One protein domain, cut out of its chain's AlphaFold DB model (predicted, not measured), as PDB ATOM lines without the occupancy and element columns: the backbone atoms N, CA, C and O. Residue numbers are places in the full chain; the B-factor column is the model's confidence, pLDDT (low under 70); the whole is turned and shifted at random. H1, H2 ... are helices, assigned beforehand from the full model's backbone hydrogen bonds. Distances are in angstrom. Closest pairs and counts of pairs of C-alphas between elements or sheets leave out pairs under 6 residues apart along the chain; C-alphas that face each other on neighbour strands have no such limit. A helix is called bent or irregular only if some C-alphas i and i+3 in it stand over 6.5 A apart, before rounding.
ATOM      1  N   THR A  36     -14.864 -12.018 -43.255       85.31
ATOM      2  CA  THR A  36     -15.146 -12.581 -44.575       85.31
ATOM      3  C   THR A  36     -16.161 -13.709 -44.432       85.31
ATOM      4  O   THR A  36     -15.963 -14.635 -43.645       85.31
ATOM      5  N   LEU A  37     -17.258 -13.625 -45.184       85.75
ATOM      6  CA  LEU A  37     -18.254 -14.691 -45.220       85.75
ATOM      7  C   LEU A  37     -17.640 -15.940 -45.879       85.75
ATOM      8  O   LEU A  37     -16.932 -15.792 -46.879       85.75
ATOM      9  N   PRO A  38     -17.925 -17.156 -45.376       93.56
ATOM     10  CA  PRO A  38     -17.614 -18.393 -46.089       93.56
ATOM     11  C   PRO A  38     -18.138 -18.345 -47.529       93.56
ATOM     12  O   PRO A  38     -19.188 -17.748 -47.779       93.56
ATOM     13  N   ALA A  39     -17.417 -18.952 -48.474       93.12
ATOM     14  CA  ALA A  39     -17.702 -18.818 -49.904       93.12
ATOM     15  C   ALA A  39     -19.132 -19.258 -50.261       93.12
ATOM     16  O   ALA A  39     -19.815 -18.599 -51.047       93.12
ATOM     17  N   GLU A  40     -19.612 -20.323 -49.625       93.44
ATOM     18  CA  GLU A  40     -20.953 -20.876 -49.787       93.44
ATOM     19  C   GLU A  40     -22.017 -19.891 -49.291       93.44
ATOM     20  O   GLU A  40     -22.983 -19.600 -50.000       93.44
ATOM     21  N   LEU A  41     -21.809 -19.309 -48.104       89.19
ATOM     22  CA  LEU A  41     -22.722 -18.319 -47.534       89.19
ATOM     23  C   LEU A  41     -22.735 -17.037 -48.367       89.19
ATOM     24  O   LEU A  41     -23.798 -16.476 -48.613       89.19
ATOM     25  N   ASN A  42     -21.570 -16.583 -48.825       91.81
ATOM     26  CA  ASN A  42     -21.476 -15.412 -49.687       91.81
ATOM     27  C   ASN A  42     -22.217 -15.644 -51.011       91.81
ATOM     28  O   ASN A  42     -22.995 -14.797 -51.435       91.81
ATOM     29  N   THR A  43     -22.041 -16.822 -51.618       94.75
ATOM     30  CA  THR A  43     -22.754 -17.214 -52.842       94.75
ATOM     31  C   THR A  43     -24.264 -17.210 -52.625       94.75
ATOM     32  O   THR A  43     -24.990 -16.632 -53.428       94.75
ATOM     33  N   PHE A  44     -24.747 -17.779 -51.517       93.62
ATOM     34  CA  PHE A  44     -26.167 -17.750 -51.168       93.62
ATOM     35  C   PHE A  44     -26.690 -16.321 -50.956       93.62
ATOM     36  O   PHE A  44     -27.757 -15.965 -51.460       93.62
ATOM     37  N   VAL A  45     -25.941 -15.475 -50.245       92.38
ATOM     38  CA  VAL A  45     -26.329 -14.077 -50.009       92.38
ATOM     39  C   VAL A  45     -26.445 -13.308 -51.324       92.38
ATOM     40  O   VAL A  45     -27.433 -12.605 -51.522       92.38
ATOM     41  N   GLU A  46     -25.484 -13.455 -52.234       92.94
ATOM     42  CA  GLU A  46     -25.530 -12.783 -53.536       92.94
ATOM     43  C   GLU A  46     -26.643 -13.340 -54.435       92.94
ATOM     44  O   GLU A  46     -27.414 -12.574 -55.012       92.94
ATOM     45  N   ALA A  47     -26.771 -14.665 -54.522       91.94
ATOM     46  CA  ALA A  47     -27.697 -15.313 -55.447       91.94
ATOM     47  C   ALA A  47     -29.163 -15.291 -54.983       91.94
ATOM     48  O   ALA A  47     -30.062 -15.315 -55.823       91.94
ATOM     49  N   VAL A  48     -29.418 -15.270 -53.669       91.12
ATOM     50  CA  VAL A  48     -30.769 -15.413 -53.097       91.12
ATOM     51  C   VAL A  48     -31.183 -14.174 -52.314       91.12
ATOM     52  O   VAL A  48     -32.238 -13.607 -52.587       91.12
ATOM     53  N   VAL A  49     -30.373 -13.736 -51.347       89.69
ATOM     54  CA  VAL A  49     -30.779 -12.675 -50.403       89.69
ATOM     55  C   VAL A  49     -30.785 -11.297 -51.063       89.69
ATOM     56  O   VAL A  49     -31.699 -10.505 -50.836       89.69
ATOM     57  N   ARG A  50     -29.763 -10.997 -51.871       90.19
ATOM     58  CA  ARG A  50     -29.607  -9.711 -52.570       90.19
ATOM     59  C   ARG A  50     -30.303  -9.662 -53.919       90.19
ATOM     60  O   ARG A  50     -30.472  -8.571 -54.464       90.19
ATOM     61  N   ARG A  51     -30.694 -10.819 -54.456       90.75
ATOM     62  CA  ARG A  51     -31.416 -10.897 -55.722       90.75
ATOM     63  C   ARG A  51     -32.675 -10.039 -55.633       90.75
ATOM     64  O   ARG A  51     -33.456 -10.164 -54.689       90.75
ATOM     65  N   ALA A  52     -32.867  -9.171 -56.625       86.12
ATOM     66  CA  ALA A  52     -34.106  -8.421 -56.751       86.12
ATOM     67  C   ALA A  52     -35.281  -9.406 -56.803       86.12
ATOM     68  O   ALA A  52     -35.204 -10.447 -57.457       86.12
ATOM     69  N   ARG A  53     -36.346  -9.106 -56.060       84.81
ATOM     70  CA  ARG A  53     -37.553  -9.931 -56.096       84.81
ATOM     71  C   ARG A  53     -38.284  -9.671 -57.405       84.81
ATOM     72  O   ARG A  53     -38.412  -8.519 -57.813       84.81
ATOM     73  N   ASP A  54     -38.781 -10.738 -58.014       86.44
ATOM     74  CA  ASP A  54     -39.668 -10.635 -59.164       86.44
ATOM     75  C   ASP A  54     -41.049 -10.166 -58.687       86.44
ATOM     76  O   ASP A  54     -41.616 -10.722 -57.745       86.44
ATOM     77  N   GLY A  55     -41.589  -9.130 -59.331       85.75
ATOM     78  CA  GLY A  55     -42.913  -8.586 -59.029       85.75
ATOM     79  C   GLY A  55     -42.936  -7.397 -58.055       85.75
ATOM     80  O   GLY A  55     -41.899  -6.943 -57.563       85.75
ATOM     81  N   PRO A  56     -44.132  -6.828 -57.815       87.62
ATOM     82  CA  PRO A  56     -44.290  -5.661 -56.960       87.62
ATOM     83  C   PRO A  56     -44.008  -5.997 -55.491       87.62
ATOM     84  O   PRO A  56     -44.281  -7.097 -55.010       87.62
ATOM     85  N   ALA A  57     -43.494  -5.012 -54.754       85.12
ATOM     86  CA  ALA A  57     -43.322  -5.128 -53.311       85.12
ATOM     87  C   ALA A  57     -44.676  -5.373 -52.624       85.12
ATOM     88  O   ALA A  57     -45.689  -4.800 -53.034       85.12
ATOM     89  N   SER A  58     -44.683  -6.177 -51.556       88.38
ATOM     90  CA  SER A  58     -45.897  -6.406 -50.769       88.38
ATOM     91  C   SER A  58     -46.447  -5.084 -50.211       88.38
ATOM     92  O   SER A  58     -45.661  -4.165 -49.952       88.38
ATOM     93  N   PRO A  59     -47.767  -4.972 -49.970       89.00
ATOM     94  CA  PRO A  59     -48.356  -3.761 -49.393       89.00
ATOM     95  C   PRO A  59     -47.647  -3.311 -48.108       89.00
ATOM     96  O   PRO A  59     -47.322  -2.138 -47.948       89.00
ATOM     97  N   ASN A  60     -47.289  -4.259 -47.237       89.25
ATOM     98  CA  ASN A  60     -46.538  -3.976 -46.014       89.25
ATOM     99  C   ASN A  60     -45.140  -3.411 -46.291       89.25
ATOM    100  O   ASN A  60     -44.745  -2.439 -45.651       89.25
ATOM    101  N   ALA A  61     -44.416  -3.947 -47.278       88.50
ATOM    102  CA  ALA A  61     -43.111  -3.415 -47.659       88.50
ATOM    103  C   ALA A  61     -43.214  -1.981 -48.210       88.50
ATOM    104  O   ALA A  61     -42.376  -1.139 -47.881       88.50
ATOM    105  N   GLN A  62     -44.256  -1.678 -48.992       89.38
ATOM    106  CA  GLN A  62     -44.527  -0.316 -49.470       89.38
ATOM    107  C   GLN A  62     -44.803   0.630 -48.292       89.38
ATOM    108  O   GLN A  62     -44.135   1.657 -48.160       89.38
ATOM    109  N   LEU A  63     -45.680   0.229 -47.365       91.06
ATOM    110  CA  LEU A  63     -45.991   0.996 -46.155       91.06
ATOM    111  C   LEU A  63     -44.753   1.245 -45.285       91.06
ATOM    112  O   LEU A  63     -44.576   2.352 -44.772       91.06
ATOM    113  N   THR A  64     -43.870   0.256 -45.125       91.69
ATOM    114  CA  THR A  64     -42.599   0.442 -44.412       91.69
ATOM    115  C   THR A  64     -41.744   1.506 -45.099       91.69
ATOM    116  O   THR A  64     -41.226   2.403 -44.431       91.69
ATOM    117  N   VAL A  65     -41.607   1.455 -46.430       90.56
ATOM    118  CA  VAL A  65     -40.811   2.430 -47.197       90.56
ATOM    119  C   VAL A  65     -41.384   3.842 -47.090       90.56
ATOM    120  O   VAL A  65     -40.619   4.792 -46.915       90.56
ATOM    121  N   GLU A  66     -42.704   3.993 -47.142       91.25
ATOM    122  CA  GLU A  66     -43.380   5.283 -46.976       91.25
ATOM    123  C   GLU A  66     -43.181   5.851 -45.566       91.25
ATOM    124  O   GLU A  66     -42.881   7.037 -45.384       91.25
ATOM    125  N   ARG A  67     -43.298   4.996 -44.545       91.75
ATOM    126  CA  ARG A  67     -43.241   5.403 -43.136       91.75
ATOM    127  C   ARG A  67     -41.819   5.588 -42.612       91.75
ATOM    128  O   ARG A  67     -41.640   6.346 -41.657       91.75
ATOM    129  N   ARG A  68     -40.798   4.985 -43.240       91.62
ATOM    130  CA  ARG A  68     -39.401   5.000 -42.752       91.62
ATOM    131  C   ARG A  68     -38.868   6.402 -42.485       91.62
ATOM    132  O   ARG A  68     -38.219   6.624 -41.471       91.62
ATOM    133  N   ARG A  69     -39.159   7.365 -43.374       90.06
ATOM    134  CA  ARG A  69     -38.643   8.736 -43.246       90.06
ATOM    135  C   ARG A  69     -39.230   9.416 -42.019       90.06
ATOM    136  O   ARG A  69     -38.518  10.118 -41.317       90.06
ATOM    137  N   ARG A  70     -40.521   9.196 -41.760       89.06
ATOM    138  CA  ARG A  70     -41.191   9.730 -40.575       89.06
ATOM    139  C   ARG A  70     -40.668   9.052 -39.315       89.06
ATOM    140  O   ARG A  70     -40.321   9.759 -38.382       89.06
ATOM    141  N   ALA A  71     -40.569   7.723 -39.313       90.25
ATOM    142  CA  ALA A  71     -40.059   6.957 -38.179       90.25
ATOM    143  C   ALA A  71     -38.629   7.373 -37.789       90.25
ATOM    144  O   ALA A  71     -38.352   7.540 -36.609       90.25
ATOM    145  N   ALA A  72     -37.759   7.636 -38.771       89.06
ATOM    146  CA  ALA A  72     -36.382   8.082 -38.543       89.06
ATOM    147  C   ALA A  72     -36.258   9.473 -37.889       89.06
ATOM    148  O   ALA A  72     -35.197   9.805 -37.372       89.06
ATOM    149  N   LEU A  73     -37.314  10.295 -37.924       91.19
ATOM    150  CA  LEU A  73     -37.355  11.608 -37.268       91.19
ATOM    151  C   LEU A  73     -37.942  11.548 -35.849       91.19
ATOM    152  O   LEU A  73     -38.007  12.574 -35.176       91.19
ATOM    153  N   GLN A  74     -38.425  10.383 -35.416       91.00
ATOM    154  CA  GLN A  74     -39.012  10.185 -34.094       91.00
ATOM    155  C   GLN A  74     -37.985   9.608 -33.117       91.00
ATOM    156  O   GLN A  74     -36.932   9.109 -33.515       91.00
ATOM    157  N   ASN A  75     -38.311   9.639 -31.822       90.56
ATOM    158  CA  ASN A  75     -37.582   8.835 -30.842       90.56
ATOM    159  C   ASN A  75     -37.765   7.334 -31.135       90.56
ATOM    160  O   ASN A  75     -38.702   6.933 -31.829       90.56
ATOM    161  N   GLU A  76     -36.885   6.506 -30.579       85.12
ATOM    162  CA  GLU A  76     -36.833   5.076 -30.874       85.12
ATOM    163  C   GLU A  76     -38.161   4.349 -30.622       85.12
ATOM    164  O   GLU A  76     -38.654   3.667 -31.516       85.12
ATOM    165  N   ALA A  77     -38.787   4.539 -29.457       86.50
ATOM    166  CA  ALA A  77     -40.034   3.856 -29.116       86.50
ATOM    167  C   ALA A  77     -41.169   4.202 -30.097       86.50
ATOM    168  O   ALA A  77     -41.889   3.323 -30.573       86.50
ATOM    169  N   THR A  78     -41.305   5.483 -30.447       88.12
ATOM    170  CA  THR A  78     -42.301   5.945 -31.422       88.12
ATOM    171  C   THR A  78     -41.961   5.485 -32.845       88.12
ATOM    172  O   THR A  78     -42.858   5.112 -33.606       88.12
ATOM    173  N   GLY A  79     -40.678   5.472 -33.212       90.50
ATOM    174  CA  GLY A  79     -40.197   4.968 -34.497       90.50
ATOM    175  C   GLY A  79     -40.483   3.475 -34.674       90.50
ATOM    176  O   GLY A  79     -41.045   3.084 -35.700       90.50
ATOM    177  N   ILE A  80     -40.192   2.669 -33.646       88.62
ATOM    178  CA  ILE A  80     -40.530   1.242 -33.582       88.62
ATOM    179  C   ILE A  80     -42.033   1.072 -33.765       88.62
ATOM    180  O   ILE A  80     -42.439   0.437 -34.731       88.62
ATOM    181  N   ALA A  81     -42.866   1.713 -32.937       87.94
ATOM    182  CA  ALA A  81     -44.323   1.579 -33.025       87.94
ATOM    183  C   ALA A  81     -44.893   1.976 -34.404       87.94
ATOM    184  O   ALA A  81     -45.876   1.399 -34.872       87.94
ATOM    185  N   THR A  82     -44.263   2.941 -35.085       89.50
ATOM    186  CA  THR A  82     -44.662   3.391 -36.429       89.50
ATOM    187  C   THR A  82     -44.432   2.318 -37.498       89.50
ATOM    188  O   THR A  82     -45.240   2.180 -38.423       89.50
ATOM    189  N   LEU A  83     -43.324   1.579 -37.400       91.00
ATOM    190  CA  LEU A  83     -42.934   0.567 -38.385       91.00
ATOM    191  C   LEU A  83     -43.420  -0.838 -38.019       91.00
ATOM    192  O   LEU A  83     -43.678  -1.635 -38.919       91.00
ATOM    193  N   GLU A  84     -43.595  -1.113 -36.726       89.25
ATOM    194  CA  GLU A  84     -43.933  -2.416 -36.152       89.25
ATOM    195  C   GLU A  84     -45.098  -3.083 -36.883       89.25
ATOM    196  O   GLU A  84     -44.949  -4.195 -37.369       89.25
ATOM    197  N   LYS A  85     -46.208  -2.363 -37.075       83.25
ATOM    198  CA  LYS A  85     -47.423  -2.883 -37.728       83.25
ATOM    199  C   LYS A  85     -47.232  -3.325 -39.183       83.25
ATOM    200  O   LYS A  85     -48.071  -4.026 -39.728       83.25
ATOM    201  N   SER A  86     -46.178  -2.843 -39.842       88.00
ATOM    202  CA  SER A  86     -45.833  -3.233 -41.218       88.00
ATOM    203  C   SER A  86     -44.722  -4.281 -41.285       88.00
ATOM    204  O   SER A  86     -44.501  -4.864 -42.341       88.00
ATOM    205  N   LEU A  87     -44.013  -4.512 -40.178       88.25
ATOM    206  CA  LEU A  87     -42.858  -5.406 -40.108       88.25
ATOM    207  C   LEU A  87     -43.164  -6.713 -39.378       88.25
ATOM    208  O   LEU A  87     -42.593  -7.744 -39.721       88.25
ATOM    209  N   LEU A  88     -44.034  -6.664 -38.373       87.81
ATOM    210  CA  LEU A  88     -44.411  -7.792 -37.536       87.81
ATOM    211  C   LEU A  88     -45.911  -8.039 -37.662       87.81
ATOM    212  O   LEU A  88     -46.697  -7.103 -37.800       87.81
TER     213      LEU A  88
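This is residues 36 to 88 of the 184 residues of an uncharacterized protein of Periconia macrospinosa (UniProt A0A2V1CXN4). An open U with an empty middle: helix H1 makes one arm, a helical hairpin of H2 and H3 side by side makes the other, and the link of residues 50 to 58 joins them across the bottom. Residues 38 to 44 and 46 to 58, with most of H1 and the link, stand free of the rest. The printed part has 53 residues with three named helices in the order H1, H2, H3 and no named strand; the class is all helix. It is only just extended, close to loose, with a radius of gyration of the C-alphas of 15.2 A, and spans 39 by 29 by 18 A.

H1, residues 39 to 49, begins with C-alpha 39 at (-17.702, -18.818, -49.904) and is 14.5 A long. H1 is neither bent nor irregular, but only just: C-alphas 46 and 49 are 6.1 A apart. H2, residues 59 to 71, is 17.6 A long and begins with C-alpha 59 at (-48.356, -3.761, -49.393). H3, residues 76 to 87, is 15.2 A long and ends with C-alpha 87 at (-42.858, -5.406, -40.108). H2 and H3 are only just irregular: C-alphas 66 and 69 are 6.9 A apart, C-alphas 82 and 85 are 7.0 A apart.

H1 is apart from H2 and from H3. H2 and H3 form a helical hairpin and touch, their closest C-alphas being those of Ala 71 and Gly 79, 4.2 A apart. They run opposite ways at a shallow tilt of 12 degrees. Each O i to N i+4 pair of H1 is within hydrogen-bond range, against 7 of 9 in H2 and 6 of 8 in H3.

The two C-alphas farthest apart, those of Ala 39 and Thr 78, are 39.5 A apart. The printed part has no cut. The link from H1 to H2 is short, with 9 residues, and that from H2 to H3 is tight, with 4. The mean pLDDT of the printed part is 89.5, and no printed residue is under 70.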